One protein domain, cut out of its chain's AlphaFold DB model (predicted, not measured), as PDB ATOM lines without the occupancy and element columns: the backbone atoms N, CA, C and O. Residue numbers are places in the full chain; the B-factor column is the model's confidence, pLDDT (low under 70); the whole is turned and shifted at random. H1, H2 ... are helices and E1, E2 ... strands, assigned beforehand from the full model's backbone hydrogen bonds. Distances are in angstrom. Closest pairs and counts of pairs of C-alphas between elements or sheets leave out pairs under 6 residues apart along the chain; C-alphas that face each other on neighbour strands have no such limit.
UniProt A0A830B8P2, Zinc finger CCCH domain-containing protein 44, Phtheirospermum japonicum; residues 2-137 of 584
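AT A GLANCE: This is residues 2 to 137 of the 584 residues of the protein "Zinc finger CCCH domain-containing protein 44" of Phtheirospermum japonicum (UniProt A0A830B8P2). A small sheet of three short strands has H4 packed over its edge strand E2, and residues 131 to 137, at the far end of H4, stick out as an arm. E3 and H2, which follows it directly, lie near the middle; H3 stands about perpendicular to H2, the little helix H1 packs on the beginning of H3, and long stretches without named elements link the parts. The printed part has 136 residues, with four named helices and three named strands in the order H1 E1 E2 E3 H2 H3 H4; the sheet order E1 E3 E2 is mixed. The class is mostly helix, though under half of the residues, 61 of the 136, are in named elements. The whole is compact, with a radius of gyration of the C-alphas of 15.4 A and spans of 52 by 35 by 26 A.

HOW THE PARTS SIT: Begin at H1, residues 2 to 6, which touches residues 101 to 104 alone of H3, residues 101 to 116; the closest C-alphas are those of Ala 5 and Phe 101, 4.9 A apart. Go on to E1, residues 41 to 43, an edge strand parallel to E3, residues 67 to 70, where N 68 and O 42 are 3.0 A apart. Look also at residues 41 to 42 of E1, which pair antiparallel with residues 49 to 50. E2, residues 60 to 64, forms an antiparallel hairpin with E3, with N 61 and O 69 within hydrogen-bond range at 2.8 A. H2, residues 71 to 81, only grazes the sheet, with its residues 71 to 77. H2 touches residues 102 to 109 alone of H3, about perpendicular at 79 degrees, the closest C-alphas being those of Ile 80 and Met 106, 6.8 A apart. H4, residues 120 to 136, lies over E2 at a height over the sheet of 6.1 A, only just slantwise to the strands at 59 degrees to E2 on the local plane; Val 63 and Ala 126 have their closest C-alphas, 5.5 A apart. H3 and H4 are apart. In H1, H2, H3 and H4 every O i to N i+4 pair is within hydrogen-bond range.

IN THESE COORDINATES: Find C-alpha 2 at (196.451, 186.238, 227.624), where H1 begins. E2 is the longest strand, 11.7 A from C-alpha 60 to 64. From C-alpha 71 at (209.918, 200.488, 215.915), H2 runs 15.6 A. H3 measures 21.8 A, and H4 runs 24.8 A to C-alpha 136 at (220.285, 216.697, 205.020).

THE WHOLE: The C-alphas of Glu 17 and His 136 are the two farthest apart, 53.5 A. The printed part has no cut. The links H1 to E1, E1 to E2 and H2 to H3 are long. Mean pLDDT of the printed part is 74.3; look for values under 70 at residues 2 to 30, 56 to 58, 90 and 135 to 137.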
ATOM      1  N   ARG A   2     197.194 184.952 227.698       38.88
ATOM      2  CA  ARG A   2     196.451 186.238 227.624       38.88
ATOM      3  C   ARG A   2     196.918 187.369 228.573       38.88
ATOM      4  O   ARG A   2     197.283 188.442 228.105       38.88
ATOM      5  N   LEU A   3     197.041 187.117 229.885       40.53
ATOM      6  CA  LEU A   3     197.573 188.084 230.878       40.53
ATOM      7  C   LEU A   3     198.999 188.602 230.572       40.53
ATOM      8  O   LEU A   3     199.331 189.752 230.856       40.53
ATOM      9  N   GLN A   4     199.845 187.759 229.982       42.28
ATOM     10  CA  GLN A   4     201.248 188.028 229.643       42.28
ATOM     11  C   GLN A   4     201.405 188.716 228.272       42.28
ATOM     12  O   GLN A   4     202.437 189.328 227.998       42.28
ATOM     13  N   ALA A   5     200.375 188.646 227.421       43.91
ATOM     14  CA  ALA A   5     200.224 189.516 226.258       43.91
ATOM     15  C   ALA A   5     199.722 190.907 226.690       43.91
ATOM     16  O   ALA A   5     200.325 191.920 226.334       43.91
ATOM     17  N   MET A   6     198.693 190.959 227.545       46.94
ATOM     18  CA  MET A   6     198.124 192.203 228.083       46.94
ATOM     19  C   MET A   6     199.144 193.061 228.850       46.94
ATOM     20  O   MET A   6     199.138 194.286 228.718       46.94
ATOM     21  N   SER A   7     200.086 192.454 229.583       46.22
ATOM     22  CA  SER A   7     201.141 193.200 230.293       46.22
ATOM     23  C   SER A   7     202.056 194.026 229.371       46.22
ATOM     24  O   SER A   7     202.634 195.015 229.820       46.22
ATOM     25  N   LYS A   8     202.151 193.682 228.076       45.22
ATOM     26  CA  LYS A   8     202.928 194.430 227.069       45.22
ATOM     27  C   LYS A   8     202.201 195.672 226.524       45.22
ATOM     28  O   LYS A   8     202.850 196.513 225.902       45.22
ATOM     29  N   ILE A   9     200.888 195.787 226.747       54.41
ATOM     30  CA  ILE A   9     200.025 196.878 226.247       54.41
ATOM     31  C   ILE A   9     199.606 197.845 227.383       54.41
ATOM     32  O   ILE A   9     199.361 199.020 227.116       54.41
ATOM     33  N   LEU A  10     199.695 197.403 228.650       52.09
ATOM     34  CA  LEU A  10     199.363 198.133 229.895       52.09
ATOM     35  C   LEU A  10     197.834 198.252 230.173       52.09
ATOM     36  O   LEU A  10     197.038 197.733 229.395       52.09
ATOM     37  N   PRO A  11     197.370 198.697 231.364       51.25
ATOM     38  CA  PRO A  11     196.752 197.726 232.258       51.25
ATOM     39  C   PRO A  11     195.381 198.202 232.764       51.25
ATOM     40  O   PRO A  11     195.149 198.257 233.968       51.25
ATOM     41  N   LEU A  12     194.476 198.579 231.859       40.22
ATOM     42  CA  LEU A  12     193.096 198.948 232.209       40.22
ATOM     43  C   LEU A  12     192.089 198.082 231.448       40.22
ATOM     44  O   LEU A  12     191.323 198.553 230.617       40.22
ATOM     45  N   PHE A  13     192.100 196.792 231.787       42.84
ATOM     46  CA  PHE A  13     191.062 195.821 231.435       42.84
ATOM     47  C   PHE A  13     190.197 195.514 232.669       42.84
ATOM     48  O   PHE A  13     190.219 194.403 233.197       42.84
ATOM     49  N   LEU A  14     189.428 196.501 233.146       35.56
ATOM     50  CA  LEU A  14     188.324 196.226 234.072       35.56
ATOM     51  C   LEU A  14     187.153 195.647 233.270       35.56
ATOM     52  O   LEU A  14     186.305 196.373 232.760       35.56
ATOM     53  N   CYS A  15     187.154 194.323 233.122       33.84
ATOM     54  CA  CYS A  15     186.099 193.599 232.425       33.84
ATOM     55  C   CYS A  15     184.885 193.404 233.344       33.84
ATOM     56  O   CYS A  15     184.802 192.426 234.085       33.84
ATOM     57  N   ALA A  16     183.929 194.326 233.255       31.16
ATOM     58  CA  ALA A  16     182.527 194.018 233.499       31.16
ATOM     59  C   ALA A  16     181.847 193.796 232.137       31.16
ATOM     60  O   ALA A  16     182.085 194.549 231.192       31.16
ATOM     61  N   GLU A  17     181.021 192.753 232.027       34.84
ATOM     62  CA  GLU A  17     180.117 192.523 230.882       34.84
ATOM     63  C   GLU A  17     180.778 192.465 229.483       34.84
ATOM     64  O   GLU A  17     180.145 192.758 228.469       34.84
ATOM     65  N   GLY A  18     182.053 192.072 229.398       40.06
ATOM     66  CA  GLY A  18     182.715 191.762 228.122       40.06
ATOM     67  C   GLY A  18     183.026 192.959 227.214       40.06
ATOM     68  O   GLY A  18     183.419 192.752 226.067       40.06
ATOM     69  N   ARG A  19     182.888 194.201 227.697       38.03
ATOM     70  CA  ARG A  19     183.281 195.416 226.960       38.03
ATOM     71  C   ARG A  19     184.626 195.927 227.470       38.03
ATOM     72  O   ARG A  19     184.856 195.978 228.676       38.03
ATOM     73  N   ILE A  20     185.515 196.336 226.565       44.44
ATOM     74  CA  ILE A  20     186.821 196.891 226.945       44.44
ATOM     75  C   ILE A  20     186.642 198.367 227.326       44.44
ATOM     76  O   ILE A  20     186.368 199.206 226.469       44.44
ATOM     77  N   VAL A  21     186.782 198.687 228.616       38.06
ATOM     78  CA  VAL A  21     186.639 200.054 229.144       38.06
ATOM     79  C   VAL A  21     188.013 200.701 229.313       38.06
ATOM     80  O   VAL A  21     188.691 200.512 230.322       38.06
ATOM     81  N   PHE A  22     188.422 201.491 228.322       49.81
ATOM     82  CA  PHE A  22     189.704 202.197 228.331       49.81
ATOM     83  C   PHE A  22     189.684 203.382 229.305       49.81
ATOM     84  O   PHE A  22     188.895 204.318 229.166       49.81
ATOM     85  N   GLY A  23     190.590 203.372 230.287       45.00
ATOM     86  CA  GLY A  23     190.816 204.535 231.144       45.00
ATOM     87  C   GLY A  23     191.526 205.680 230.415       45.00
ATOM     88  O   GLY A  23     192.213 205.489 229.412       45.00
ATOM     89  N   LYS A  24     191.357 206.900 230.934       43.12
ATOM     90  CA  LYS A  24     191.765 208.148 230.270       43.12
ATOM     91  C   LYS A  24     193.283 208.190 230.015       43.12
ATOM     92  O   LYS A  24     194.063 208.236 230.963       43.12
ATOM     93  N   ARG A  25     193.698 208.291 228.739       52.28
ATOM     94  CA  ARG A  25     195.113 208.316 228.282       52.28
ATOM     95  C   ARG A  25     196.053 209.262 229.053       52.28
ATOM     96  O   ARG A  25     197.244 208.980 229.124       52.28
ATOM     97  N   LYS A  26     195.546 210.365 229.624       44.34
ATOM     98  CA  LYS A  26     196.335 211.490 230.175       44.34
ATOM     99  C   LYS A  26     197.338 211.142 231.291       44.34
ATOM    100  O   LYS A  26     198.214 211.957 231.554       44.34
ATOM    101  N   GLU A  27     197.241 209.976 231.923       46.12
ATOM    102  CA  GLU A  27     198.159 209.551 232.998       46.12
ATOM    103  C   GLU A  27     199.211 208.519 232.538       46.12
ATOM    104  O   GLU A  27     200.211 208.290 233.224       46.12
ATOM    105  N   MET A  28     199.047 207.908 231.358       50.66
ATOM    106  CA  MET A  28     199.952 206.857 230.881       50.66
ATOM    107  C   MET A  28     201.139 207.424 230.095       50.66
ATOM    108  O   MET A  28     201.057 207.649 228.890       50.66
ATOM    109  N   GLY A  29     202.294 207.553 230.759       56.22
ATOM    110  CA  GLY A  29     203.588 207.611 230.062       56.22
ATOM    111  C   GLY A  29     204.524 208.776 230.383       56.22
ATOM    112  O   GLY A  29     205.596 208.823 229.774       56.22
ATOM    113  N   LEU A  30     204.201 209.645 231.355       63.25
ATOM    114  CA  LEU A  30     204.960 210.866 231.716       63.25
ATOM    115  C   LEU A  30     206.452 210.673 232.084       63.25
ATOM    116  O   LEU A  30     207.173 211.657 232.254       63.25
ATOM    117  N   ARG A  31     206.950 209.437 232.227       79.06
ATOM    118  CA  ARG A  31     208.363 209.132 232.519       79.06
ATOM    119  C   ARG A  31     208.990 208.296 231.403       79.06
ATOM    120  O   ARG A  31     208.558 207.174 231.158       79.06
ATOM    121  N   CYS A  32     210.057 208.813 230.797       86.00
ATOM    122  CA  CYS A  32     210.833 208.165 229.742       86.00
ATOM    123  C   CYS A  32     211.302 206.757 230.144       86.00
ATOM    124  O   CYS A  32     211.927 206.579 231.189       86.00
ATOM    125  N   SER A  33     211.090 205.768 229.275       82.38
ATOM    126  CA  SER A  33     211.419 204.360 229.529       82.38
ATOM    127  C   SER A  33     212.915 204.104 229.777       82.38
ATOM    128  O   SER A  33     213.249 203.157 230.482       82.38
ATOM    129  N   LEU A  34     213.803 204.952 229.237       81.44
ATOM    130  CA  LEU A  34     215.260 204.827 229.374       81.44
ATOM    131  C   LEU A  34     215.820 205.552 230.608       81.44
ATOM    132  O   LEU A  34     216.522 204.946 231.407       81.44
ATOM    133  N   CYS A  35     215.521 206.846 230.782       85.31
ATOM    134  CA  CYS A  35     216.128 207.666 231.844       85.31
ATOM    135  C   CYS A  35     215.181 208.042 232.997       85.31
ATOM    136  O   CYS A  35     215.599 208.747 233.914       85.31
ATOM    137  N   ARG A  36     213.908 207.621 232.945       80.31
ATOM    138  CA  ARG A  36     212.833 207.872 233.930       80.31
ATOM    139  C   ARG A  36     212.514 209.348 234.251       80.31
ATOM    140  O   ARG A  36     211.594 209.599 235.027       80.31
ATOM    141  N   LYS A  37     213.196 210.313 233.620       80.94
ATOM    142  CA  LYS A  37     212.833 211.746 233.578       80.94
ATOM    143  C   LYS A  37     211.551 211.977 232.765       80.94
ATOM    144  O   LYS A  37     211.101 211.064 232.076       80.94
ATOM    145  N   SER A  38     211.017 213.198 232.792       82.12
ATOM    146  CA  SER A  38     209.893 213.631 231.948       82.12
ATOM    147  C   SER A  38     210.084 213.235 230.478       82.12
ATOM    148  O   SER A  38     211.105 213.535 229.856       82.12
ATOM    149  N   SER A  39     209.115 212.509 229.930       84.44
ATOM    150  CA  SER A  39     209.033 212.170 228.506       84.44
ATOM    151  C   SER A  39     208.434 213.332 227.700       84.44
ATOM    152  O   SER A  39     207.758 214.200 228.239       84.44
ATOM    153  N   HIS A  40     208.708 213.351 226.396       81.69
ATOM    154  CA  HIS A  40     208.229 214.367 225.449       81.69
ATOM    155  C   HIS A  40     207.618 213.745 224.184       81.69
ATOM    156  O   HIS A  40     206.820 214.380 223.504       81.69
ATOM    157  N   LEU A  41     207.994 212.505 223.853       87.25
ATOM    158  CA  LEU A  41     207.330 211.705 222.827       87.25
ATOM    159  C   LEU A  41     206.873 210.373 223.424       87.25
ATOM    160  O   LEU A  41     207.572 209.786 224.252       87.25
ATOM    161  N   HIS A  42     205.659 209.951 223.086       88.25
ATOM    162  CA  HIS A  42     204.994 208.763 223.627       88.25
ATOM    163  C   HIS A  42     204.575 207.838 222.476       88.25
ATOM    164  O   HIS A  42     204.175 208.306 221.409       88.25
ATOM    165  N   CYS A  43     204.674 206.524 222.669       89.44
ATOM    166  CA  CYS A  43     204.146 205.560 221.714       89.44
ATOM    167  C   CYS A  43     202.625 205.424 221.887       89.44
ATOM    168  O   CYS A  43     202.123 205.341 223.002       89.44
ATOM    169  N   TYR A  44     201.900 205.377 220.772       86.25
ATOM    170  CA  TYR A  44     200.443 205.303 220.722       86.25
ATOM    171  C   TYR A  44     199.876 203.995 221.289       86.25
ATOM    172  O   TYR A  44     198.911 204.019 222.044       86.25
ATOM    173  N   THR A  45     200.482 202.856 220.935       84.25
ATOM    174  CA  THR A  45     199.965 201.510 221.253       84.25
ATOM    175  C   THR A  45     200.838 200.700 222.225       84.25
ATOM    176  O   THR A  45     200.689 199.485 222.331       84.25
ATOM    177  N   CYS A  46     201.770 201.345 222.942       84.94
ATOM    178  CA  CYS A  46     202.471 200.765 224.100       84.94
ATOM    179  C   CYS A  46     203.121 201.867 224.957       84.94
ATOM    180  O   CYS A  46     203.265 203.003 224.518       84.94
ATOM    181  N   THR A  47     203.622 201.541 226.147       83.00
ATOM    182  CA  THR A  47     204.178 202.527 227.100       83.00
ATOM    183  C   THR A  47     205.649 202.892 226.906       83.00
ATOM    184  O   THR A  47     206.301 203.419 227.813       83.00
ATOM    185  N   LYS A  48     206.195 202.660 225.709       85.12
ATOM    186  CA  LYS A  48     207.492 203.231 225.332       85.12
ATOM    187  C   LYS A  48     207.335 204.743 225.178       85.12
ATOM    188  O   LYS A  48     206.662 205.210 224.265       85.12
ATOM    189  N   SER A  49     207.976 205.509 226.053       88.31
ATOM    190  CA  SER A  49     208.034 206.970 225.980       88.31
ATOM    191  C   SER A  49     209.472 207.451 226.152       88.31
ATOM    192  O   SER A  49     210.328 206.776 226.734       88.31
ATOM    193  N   VAL A  50     209.776 208.622 225.607       87.38
ATOM    194  CA  VAL A  50     211.152 209.096 225.467       87.38
ATOM    195  C   VAL A  50     211.239 210.602 225.702       87.38
ATOM    196  O   VAL A  50     210.364 211.362 225.288       87.38
ATOM    197  N   CYS A  51     212.260 211.044 226.436       87.94
ATOM    198  CA  CYS A  51     212.566 212.465 226.607       87.94
ATOM    199  C   CYS A  51     213.397 212.972 225.420       87.94
ATOM    200  O   CYS A  51     214.026 212.165 224.731       87.94
ATOM    201  N   ARG A  52     213.458 214.296 225.204       81.62
ATOM    202  CA  ARG A  52     214.215 214.895 224.084       81.62
ATOM    203  C   ARG A  52     215.663 214.359 224.006       81.62
ATOM    204  O   ARG A  52     216.117 213.970 222.938       81.62
ATOM    205  N   TYR A  53     216.328 214.205 225.155       80.38
ATOM    206  CA  TYR A  53     217.710 213.708 225.277       80.38
ATOM    207  C   TYR A  53     217.924 212.209 224.995       80.38
ATOM    208  O   TYR A  53     219.068 211.784 224.862       80.38
ATOM    209  N   CYS A  54     216.867 211.392 224.942       83.25
ATOM    210  CA  CYS A  54     216.966 209.943 224.720       83.25
ATOM    211  C   CYS A  54     216.398 209.496 223.360       83.25
ATOM    212  O   CYS A  54     216.369 208.296 223.080       83.25
ATOM    213  N   LEU A  55     215.957 210.435 222.512       77.19
ATOM    214  CA  LEU A  55     215.370 210.147 221.195       77.19
ATOM    215  C   LEU A  55     216.313 209.385 220.257       77.19
ATOM    216  O   LEU A  55     215.864 208.529 219.505       77.19
ATOM    217  N   SER A  56     217.619 209.637 220.356       69.25
ATOM    218  CA  SER A  56     218.664 208.920 219.613       69.25
ATOM    219  C   SER A  56     218.848 207.457 220.037       69.25
ATOM    220  O   SER A  56     219.555 206.712 219.366       69.25
ATOM    221  N   THR A  57     218.255 207.034 221.159       63.97
ATOM    222  CA  THR A  57     218.376 205.673 221.713       63.97
ATOM    223  C   THR A  57     217.059 204.894 221.639       63.97
ATOM    224  O   THR A  57     217.075 203.669 221.560       63.97
ATOM    225  N   LEU A  58     215.914 205.583 221.640       64.00
ATOM    226  CA  LEU A  58     214.601 204.980 221.415       64.00
ATOM    227  C   LEU A  58     213.927 205.671 220.222       64.00
ATOM    228  O   LEU A  58     213.208 206.654 220.398       64.00
ATOM    229  N   GLU A  59     214.151 205.146 219.009       78.06
ATOM    230  CA  GLU A  59     213.475 205.631 217.798       78.06
ATOM    231  C   GLU A  59     211.948 205.437 217.934       78.06
ATOM    232  O   GLU A  59     211.405 204.333 217.780       78.06
ATOM    233  N   ILE A  60     211.255 206.537 218.245       88.44
ATOM    234  CA  ILE A  60     209.801 206.690 218.154       88.44
ATOM    235  C   ILE A  60     209.521 207.629 216.980       88.44
ATOM    236  O   ILE A  60     209.910 208.795 216.999       88.44
ATOM    237  N   LEU A  61     208.830 207.120 215.962       89.06
ATOM    238  CA  LEU A  61     208.374 207.896 214.818       89.06
ATOM    239  C   LEU A  61     207.225 208.809 215.257       89.06
ATOM    240  O   LEU A  61     206.093 208.349 215.379       89.06
ATOM    241  N   GLN A  62     207.518 210.085 215.511       90.50
ATOM    242  CA  GLN A  62     206.520 211.113 215.818       90.50
ATOM    243  C   GLN A  62     205.572 211.308 214.626       90.50
ATOM    244  O   GLN A  62     206.020 211.675 213.539       90.50
ATOM    245  N   VAL A  63     204.271 211.103 214.842       88.00
ATOM    246  CA  VAL A  63     203.236 211.268 213.806       88.00
ATOM    247  C   VAL A  63     202.481 212.580 214.021       88.00
ATOM    248  O   VAL A  63     202.463 213.433 213.132       88.00
ATOM    249  N   LYS A  64     201.912 212.774 215.219       84.00
ATOM    250  CA  LYS A  64     201.003 213.882 215.539       84.00
ATOM    251  C   LYS A  64     201.219 214.350 216.982       84.00
ATOM    252  O   LYS A  64     201.247 213.548 217.912       84.00
ATOM    253  N   GLY A  65     201.401 215.658 217.180       84.94
ATOM    254  CA  GLY A  65     201.639 216.246 218.506       84.94
ATOM    255  C   GLY A  65     202.823 215.606 219.244       84.94
ATOM    256  O   GLY A  65     203.918 215.491 218.692       84.94
ATOM    257  N   GLN A  66     202.595 215.180 220.491       85.50
ATOM    258  CA  GLN A  66     203.579 214.485 221.336       85.50
ATOM    259  C   GLN A  66     203.547 212.945 221.186       85.50
ATOM    260  O   GLN A  66     204.161 212.231 221.980       85.50
ATOM    261  N   TYR A  67     202.865 212.411 220.167       88.12
ATOM    262  CA  TYR A  67     202.637 210.974 220.003       88.12
ATOM    263  C   TYR A  67     203.159 210.417 218.670       88.12
ATOM    264  O   TYR A  67     203.420 211.134 217.696       88.12
ATOM    265  N   GLY A  68     203.359 209.101 218.639       90.25
ATOM    266  CA  GLY A  68     203.953 208.389 217.513       90.25
ATOM    267  C   GLY A  68     204.048 206.881 217.737       90.25
ATOM    268  O   GLY A  68     203.378 206.335 218.607       90.25
ATOM    269  N   PHE A  69     204.911 206.194 216.988       90.94
ATOM    270  CA  PHE A  69     205.095 204.740 217.100       90.94
ATOM    271  C   PHE A  69     206.558 204.355 217.325       90.94
ATOM    272  O   PHE A  69     207.439 204.769 216.576       90.94
ATOM    273  N   CYS A  70     206.834 203.516 218.326       89.75
ATOM    274  CA  CYS A  70     208.141 202.861 218.433       89.75
ATOM    275  C   CYS A  70     208.330 201.834 217.300       89.75
ATOM    276  O   CYS A  70     207.342 201.309 216.787       89.75
ATOM    277  N   LYS A  71     209.580 201.469 216.974       87.81
ATOM    278  CA  LYS A  71     209.918 200.488 215.915       87.81
ATOM    279  C   LYS A  71     209.039 199.220 215.899       87.81
ATOM    280  O   LYS A  71     208.620 198.793 214.830       87.81
ATOM    281  N   THR A  72     208.720 198.640 217.064       87.94
ATOM    282  CA  THR A  72     207.856 197.444 217.178       87.94
ATOM    283  C   THR A  72     206.400 197.736 216.802       87.94
ATOM    284  O   THR A  72     205.824 197.051 215.967       87.94
ATOM    285  N   CYS A  73     205.810 198.775 217.395       89.94
ATOM    286  CA  CYS A  73     204.417 199.152 217.151       89.94
ATOM    287  C   CYS A  73     204.208 199.694 215.734       89.94
ATOM    288  O   CYS A  73     203.136 199.526 215.173       89.94
ATOM    289  N   LEU A  74     205.241 200.301 215.140       90.81
ATOM    290  CA  LEU A  74     205.220 200.762 213.756       90.81
ATOM    291  C   LEU A  74     205.180 199.594 212.758       90.81
ATOM    292  O   LEU A  74     204.452 199.697 211.776       90.81
ATOM    293  N   LYS A  75     205.911 198.488 213.006       88.19
ATOM    294  CA  LYS A  75     205.774 197.250 212.207       88.19
ATOM    295  C   LYS A  75     204.311 196.782 212.215       88.19
ATOM    296  O   LYS A  75     203.716 196.648 211.154       88.19
ATOM    297  N   LEU A  76     203.730 196.598 213.404       87.56
ATOM    298  CA  LEU A  76     202.366 196.075 213.559       87.56
ATOM    299  C   LEU A  76     201.298 197.011 212.972       87.56
ATOM    300  O   LEU A  76     200.442 196.549 212.227       87.56
ATOM    301  N   ALA A  77     201.379 198.320 213.232       89.88
ATOM    302  CA  ALA A  77     200.453 199.306 212.669       89.88
ATOM    303  C   ALA A  77     200.441 199.286 211.130       89.88
ATOM    304  O   ALA A  77     199.372 199.306 210.530       89.88
ATOM    305  N   LEU A  78     201.613 199.191 210.486       89.69
ATOM    306  CA  LEU A  78     201.700 199.099 209.024       89.69
ATOM    307  C   LEU A  78     201.105 197.787 208.489       89.69
ATOM    308  O   LEU A  78     200.358 197.832 207.519       89.69
ATOM    309  N   LEU A  79     201.355 196.645 209.142       88.31
ATOM    310  CA  LEU A  79     200.741 195.365 208.755       88.31
ATOM    311  C   LEU A  79     199.206 195.411 208.825       88.31
ATOM    312  O   LEU A  79     198.541 194.939 207.904       88.31
ATOM    313  N   ILE A  80     198.648 196.032 209.870       87.88
ATOM    314  CA  ILE A  80     197.197 196.191 210.046       87.88
ATOM    315  C   ILE A  80     196.599 197.106 208.963       87.88
ATOM    316  O   ILE A  80     195.601 196.749 208.338       87.88
ATOM    317  N   GLU A  81     197.198 198.276 208.717       87.88
ATOM    318  CA  GLU A  81     196.718 199.229 207.701       87.88
ATOM    319  C   GLU A  81     196.799 198.666 206.276       87.88
ATOM    320  O   GLU A  81     195.886 198.856 205.472       87.88
ATOM    321  N   GLU A  82     197.877 197.947 205.969       86.31
ATOM    322  CA  GLU A  82     198.122 197.327 204.663       86.31
ATOM    323  C   GLU A  82     197.427 195.959 204.515       86.31
ATOM    324  O   GLU A  82     197.506 195.346 203.451       86.31
ATOM    325  N   LYS A  83     196.731 195.490 205.565       83.12
ATOM    326  CA  LYS A  83     196.017 194.201 205.645       83.12
ATOM    327  C   LYS A  83     196.900 192.993 205.304       83.12
ATOM    328  O   LYS A  83     196.461 192.070 204.618       83.12
ATOM    329  N   ARG A  84     198.150 193.006 205.774       79.62
ATOM    330  CA  ARG A  84     199.138 191.941 205.548       79.62
ATOM    331  C   ARG A  84     199.226 191.023 206.762       79.62
ATOM    332  O   ARG A  84     199.519 191.475 207.862       79.62
ATOM    333  N   ASP A  85     199.013 189.730 206.538       77.38
ATOM    334  CA  ASP A  85     199.078 188.657 207.538       77.38
ATOM    335  C   ASP A  85     200.472 188.013 207.647       77.38
ATOM    336  O   ASP A  85     200.620 186.988 208.298       77.38
ATOM    337  N   HIS A  86     201.498 188.600 207.022       77.44
ATOM    338  CA  HIS A  86     202.889 188.145 207.080       77.44
ATOM    339  C   HIS A  86     203.815 189.323 207.399       77.44
ATOM    340  O   HIS A  86     203.675 190.400 206.809       77.44
ATOM    341  N   ASP A  87     204.754 189.133 208.330       73.50
ATOM    342  CA  ASP A  87     205.705 190.173 208.724       73.50
ATOM    343  C   ASP A  87     206.885 190.333 207.744       73.50
ATOM    344  O   ASP A  87     206.947 189.717 206.680       73.50
ATOM    345  N   SER A  88     207.818 191.234 208.069       72.25
ATOM    346  CA  SER A  88     209.010 191.491 207.239       72.25
ATOM    347  C   SER A  88     209.999 190.324 207.206       72.25
ATOM    348  O   SER A  88     210.928 190.352 206.408       72.25
ATOM    349  N   ASP A  89     209.819 189.353 208.095       71.06
ATOM    350  CA  ASP A  89     210.738 188.265 208.391       71.06
ATOM    351  C   ASP A  89     210.106 186.906 207.992       71.06
ATOM    352  O   ASP A  89     210.636 185.846 208.310       71.06
ATOM    353  N   GLY A  90     208.965 186.941 207.279       68.69
ATOM    354  CA  GLY A  90     208.252 185.793 206.710       68.69
ATOM    355  C   GLY A  90     207.236 185.112 207.636       68.69
ATOM    356  O   GLY A  90     206.559 184.177 207.206       68.69
ATOM    357  N   HIS A  91     207.088 185.559 208.884       71.00
ATOM    358  CA  HIS A  91     206.223 184.899 209.862       71.00
ATOM    359  C   HIS A  91     204.763 185.298 209.660       71.00
ATOM    360  O   HIS A  91     204.447 186.485 209.539       71.00
ATOM    361  N   LYS A  92     203.857 184.314 209.676       77.94
ATOM    362  CA  LYS A  92     202.420 184.587 209.638       77.94
ATOM    363  C   LYS A  92     201.959 185.200 210.965       77.94
ATOM    364  O   LYS A  92     202.126 184.597 212.024       77.94
ATOM    365  N   VAL A  93     201.347 186.375 210.889       78.31
ATOM    366  CA  VAL A  93     200.781 187.129 212.008       78.31
ATOM    367  C   VAL A  93     199.262 186.988 211.998       78.31
ATOM    368  O   VAL A  93     198.589 187.479 211.091       78.31
ATOM    369  N   ASP A  94     198.710 186.348 213.029       77.44
ATOM    370  CA  ASP A  94     197.262 186.242 213.206       77.44
ATOM    371  C   ASP A  94     196.722 187.412 214.043       77.44
ATOM    372  O   ASP A  94     196.890 187.476 215.263       77.44
ATOM    373  N   PHE A  95     196.065 188.350 213.358       80.81
ATOM    374  CA  PHE A  95     195.336 189.462 213.972       80.81
ATOM    375  C   PHE A  95     193.880 189.111 214.341       80.81
ATOM    376  O   PHE A  95     193.196 189.934 214.947       80.81
ATOM    377  N   THR A  96     193.372 187.933 213.962       76.62
ATOM    378  CA  THR A  96     191.986 187.508 214.231       76.62
ATOM    379  C   THR A  96     191.831 186.811 215.580       76.62
ATOM    380  O   THR A  96     190.786 186.953 216.221       76.62
ATOM    381  N   ASP A  97     192.870 186.117 216.054       78.56
ATOM    382  CA  ASP A  97     192.875 185.526 217.390       78.56
ATOM    383  C   ASP A  97     193.048 186.596 218.489       78.56
ATOM    384  O   ASP A  97     194.088 187.239 218.633       78.56
ATOM    385  N   ARG A  98     192.009 186.756 219.314       72.62
ATOM    386  CA  ARG A  98     191.949 187.675 220.465       72.62
ATOM    387  C   ARG A  98     192.764 187.217 221.683       72.62
ATOM    388  O   ARG A  98     192.821 187.941 222.682       72.62
ATOM    389  N   GLU A  99     193.351 186.024 221.647       70.44
ATOM    390  CA  GLU A  99     194.241 185.500 222.687       70.44
ATOM    391  C   GLU A  99     195.726 185.827 222.405       70.44
ATOM    392  O   GLU A  99     196.535 185.801 223.344       70.44
ATOM    393  N   THR A 100     196.088 186.182 221.160       75.62
ATOM    394  CA  THR A 100     197.455 186.595 220.777       75.62
ATOM    395  C   THR A 100     197.781 188.020 221.235       75.62
ATOM    396  O   THR A 100     196.916 188.804 221.637       75.62
ATOM    397  N   PHE A 101     199.064 188.389 221.189       79.06
ATOM    398  CA  PHE A 101     199.481 189.774 221.424       79.06
ATOM    399  C   PHE A 101     199.092 190.673 220.243       79.06
ATOM    400  O   PHE A 101     198.799 191.851 220.428       79.06
ATOM    401  N   GLU A 102     199.059 190.101 219.048       82.56
ATOM    402  CA  GLU A 102     198.892 190.757 217.766       82.56
ATOM    403  C   GLU A 102     197.420 191.117 217.511       82.56
ATOM    404  O   GLU A 102     197.134 192.272 217.193       82.56
ATOM    405  N   GLY A 103     196.471 190.212 217.782       80.50
ATOM    406  CA  GLY A 103     195.036 190.518 217.756       80.50
ATOM    407  C   GLY A 103     194.642 191.576 218.794       80.50
ATOM    408  O   GLY A 103     193.988 192.566 218.457       80.50
ATOM    409  N   LEU A 104     195.145 191.460 220.032       80.56
ATOM    410  CA  LEU A 104     194.986 192.504 221.058       80.56
ATOM    411  C   LEU A 104     195.617 193.845 220.634       80.56
ATOM    412  O   LEU A 104     195.084 194.911 220.956       80.56
ATOM    413  N   HIS A 105     196.733 193.817 219.893       84.69
ATOM    414  CA  HIS A 105     197.341 195.021 219.330       84.69
ATOM    415  C   HIS A 105     196.462 195.652 218.247       84.69
ATOM    416  O   HIS A 105     196.356 196.876 218.218       84.69
ATOM    417  N   MET A 106     195.816 194.853 217.390       85.44
ATOM    418  CA  MET A 106     194.914 195.360 216.353       85.44
ATOM    419  C   MET A 106     193.675 196.031 216.947       85.44
ATOM    420  O   MET A 106     193.357 197.153 216.548       85.44
ATOM    421  N   GLU A 107     193.007 195.398 217.917       82.19
ATOM    422  CA  GLU A 107     191.833 195.995 218.570       82.19
ATOM    423  C   GLU A 107     192.186 197.333 219.233       82.19
ATOM    424  O   GLU A 107     191.479 198.326 219.051       82.19
ATOM    425  N   TYR A 108     193.321 197.396 219.937       82.69
ATOM    426  CA  TYR A 108     193.778 198.639 220.554       82.69
ATOM    427  C   TYR A 108     194.183 199.696 219.514       82.69
ATOM    428  O   TYR A 108     193.795 200.858 219.631       82.69
ATOM    429  N   TYR A 109     194.916 199.307 218.467       87.56
ATOM    430  CA  TYR A 109     195.358 200.205 217.401       87.56
ATOM    431  C   TYR A 109     194.184 200.847 216.645       87.56
ATOM    432  O   TYR A 109     194.204 202.057 216.419       87.56
ATOM    433  N   MET A 110     193.137 200.081 216.318       85.31
ATOM    434  CA  MET A 110     191.920 200.605 215.681       85.31
ATOM    435  C   MET A 110     191.228 201.677 216.531       85.31
ATOM    436  O   MET A 110     190.776 202.695 216.007       85.31
ATOM    437  N   ILE A 111     191.183 201.482 217.849       84.25
ATOM    438  CA  ILE A 111     190.561 202.427 218.783       84.25
ATOM    439  C   ILE A 111     191.406 203.705 218.890       84.25
ATOM    440  O   ILE A 111     190.885 204.801 218.688       84.25
ATOM    441  N   ILE A 112     192.725 203.565 219.062       84.81
ATOM    442  CA  ILE A 112     193.667 204.693 219.048       84.81
ATOM    443  C   ILE A 112     193.572 205.504 217.746       84.81
ATOM    444  O   ILE A 112     193.514 206.732 217.805       84.81
ATOM    445  N   LYS A 113     193.514 204.846 216.582       87.12
ATOM    446  CA  LYS A 113     193.383 205.502 215.271       87.12
ATOM    447  C   LYS A 113     192.132 206.381 215.195       87.12
ATOM    448  O   LYS A 113     192.219 207.540 214.787       87.12
ATOM    449  N   ASN A 114     190.989 205.840 215.623       84.50
ATOM    450  CA  ASN A 114     189.701 206.531 215.594       84.50
ATOM    451  C   ASN A 114     189.648 207.728 216.557       84.50
ATOM    452  O   ASN A 114     189.070 208.757 216.219       84.50
ATOM    453  N   GLU A 115     190.247 207.617 217.745       83.94
ATOM    454  CA  GLU A 115     190.233 208.693 218.745       83.94
ATOM    455  C   GLU A 115     191.250 209.810 218.471       83.94
ATOM    456  O   GLU A 115     190.979 210.980 218.739       83.94
ATOM    457  N   GLU A 116     192.436 209.465 217.971       84.06
ATOM    458  CA  GLU A 116     193.524 210.421 217.730       84.06
ATOM    459  C   GLU A 116     193.455 211.036 216.323       84.06
ATOM    460  O   GLU A 116     194.065 212.081 216.072       84.06
ATOM    461  N   GLY A 117     192.697 210.424 215.406       85.00
ATOM    462  CA  GLY A 117     192.411 210.935 214.066       85.00
ATOM    463  C   GLY A 117     193.666 211.097 213.211       85.00
ATOM    464  O   GLY A 117     193.990 212.217 212.806       85.00
ATOM    465  N   PHE A 118     194.401 210.009 212.996       86.44
ATOM    466  CA  PHE A 118     195.504 209.933 212.033       86.44
ATOM    467  C   PHE A 118     195.241 208.811 211.025       86.44
ATOM    468  O   PHE A 118     194.596 207.810 211.341       86.44
ATOM    469  N   GLU A 119     195.771 208.956 209.816       88.06
ATOM    470  CA  GLU A 119     195.642 207.956 208.754       88.06
ATOM    471  C   GLU A 119     196.994 207.331 208.382       88.06
ATOM    472  O   GLU A 119     198.062 207.818 208.762       88.06
ATOM    473  N   LEU A 120     196.967 206.266 207.571       88.44
ATOM    474  CA  LEU A 120     198.168 205.667 206.976       88.44
ATOM    475  C   LEU A 120     199.041 206.722 206.265       88.44
ATOM    476  O   LEU A 120     200.272 206.667 206.332       88.44
ATOM    477  N   ALA A 121     198.408 207.726 205.648       88.50
ATOM    478  CA  ALA A 121     199.077 208.862 205.022       88.50
ATOM    479  C   ALA A 121     199.933 209.683 206.009       88.50
ATOM    480  O   ALA A 121     201.038 210.089 205.648       88.50
ATOM    481  N   ASP A 122     199.491 209.881 207.257       90.00
ATOM    482  CA  ASP A 122     200.267 210.590 208.286       90.00
ATOM    483  C   ASP A 122     201.484 209.776 208.739       90.00
ATOM    484  O   ASP A 122     202.572 210.328 208.930       90.00
ATOM    485  N   ILE A 123     201.323 208.454 208.874       90.19
ATOM    486  CA  ILE A 123     202.406 207.529 209.240       90.19
ATOM    487  C   ILE A 123     203.492 207.537 208.152       90.19
ATOM    488  O   ILE A 123     204.685 207.646 208.457       90.19
ATOM    489  N   TYR A 124     203.096 207.502 206.876       89.38
ATOM    490  CA  TYR A 124     204.026 207.639 205.753       89.38
ATOM    491  C   TYR A 124     204.648 209.040 205.667       89.38
ATOM    492  O   TYR A 124     205.866 209.152 205.526       89.38
ATOM    493  N   ALA A 125     203.873 210.114 205.842       89.50
ATOM    494  CA  ALA A 125     204.407 211.477 205.866       89.50
ATOM    495  C   ALA A 125     205.441 211.676 206.991       89.50
ATOM    496  O   ALA A 125     206.463 212.332 206.785       89.50
ATOM    497  N   ALA A 126     205.229 211.076 208.165       88.50
ATOM    498  CA  ALA A 126     206.215 211.045 209.242       88.50
ATOM    499  C   ALA A 126     207.494 210.288 208.836       88.50
ATOM    500  O   ALA A 126     208.602 210.781 209.064       88.50
ATOM    501  N   LYS A 127     207.357 209.121 208.195       88.88
ATOM    502  CA  LYS A 127     208.476 208.286 207.719       88.88
ATOM    503  C   LYS A 127     209.354 209.030 206.705       88.88
ATOM    504  O   LYS A 127     210.580 209.026 206.839       88.88
ATOM    505  N   GLU A 128     208.748 209.750 205.759       88.12
ATOM    506  CA  GLU A 128     209.489 210.564 204.784       88.12
ATOM    507  C   GLU A 128     210.151 211.800 205.418       88.12
ATOM    508  O   GLU A 128     211.289 212.118 205.072       88.12
ATOM    509  N   ARG A 129     209.530 212.447 206.422       86.12
ATOM    510  CA  ARG A 129     210.183 213.529 207.198       86.12
ATOM    511  C   ARG A 129     211.469 213.055 207.889       86.12
ATOM    512  O   ARG A 129     212.426 213.822 207.963       86.12
ATOM    513  N   VAL A 130     211.514 211.816 208.389       85.00
ATOM    514  CA  VAL A 130     212.725 211.248 209.017       85.00
ATOM    515  C   VAL A 130     213.807 210.938 207.979       85.00
ATOM    516  O   VAL A 130     214.965 211.283 208.205       85.00
ATOM    517  N   LYS A 131     213.446 210.360 206.825       83.00
ATOM    518  CA  LYS A 131     214.386 210.152 205.707       83.00
ATOM    519  C   LYS A 131     215.007 211.471 205.235       83.00
ATOM    520  O   LYS A 131     216.225 211.561 205.143       83.00
ATOM    521  N   ALA A 132     214.182 212.498 205.012       79.94
ATOM    522  CA  ALA A 132     214.628 213.811 204.543       79.94
ATOM    523  C   ALA A 132     215.606 214.498 205.518       79.94
ATOM    524  O   ALA A 132     216.547 215.164 205.087       79.94
ATOM    525  N   LYS A 133     215.426 214.305 206.835       76.75
ATOM    526  CA  LYS A 133     216.397 214.757 207.844       76.75
ATOM    527  C   LYS A 133     217.724 214.003 207.727       76.75
ATOM    528  O   LYS A 133     218.751 214.651 207.550       76.75
ATOM    529  N   LYS A 134     217.687 212.664 207.700       70.25
ATOM    530  CA  LYS A 134     218.891 211.821 207.563       70.25
ATOM    531  C   LYS A 134     219.669 212.094 206.256       70.25
ATOM    532  O   LYS A 134     220.884 211.945 206.246       70.25
ATOM    533  N   SER A 135     219.016 212.555 205.180       66.38
ATOM    534  CA  SER A 135     219.710 213.018 203.962       66.38
ATOM    535  C   SER A 135     220.312 214.427 204.065       66.38
ATOM    536  O   SER A 135     221.338 214.681 203.443       66.38
ATOM    537  N   HIS A 136     219.726 215.347 204.840       55.16
ATOM    538  CA  HIS A 136     220.285 216.697 205.020       55.16
ATOM    539  C   HIS A 136     221.436 216.743 206.039       55.16
ATOM    540  O   HIS A 136     222.378 217.514 205.854       55.16
ATOM    541  N   GLU A 137     221.417 215.875 207.056       45.62
ATOM    542  CA  GLU A 137     222.526 215.700 208.012       45.62
ATOM    543  C   GLU A 137     223.834 215.233 207.332       45.62
ATOM    544  O   GLU A 137     224.916 215.431 207.880       45.62
TER     545      GLU A 137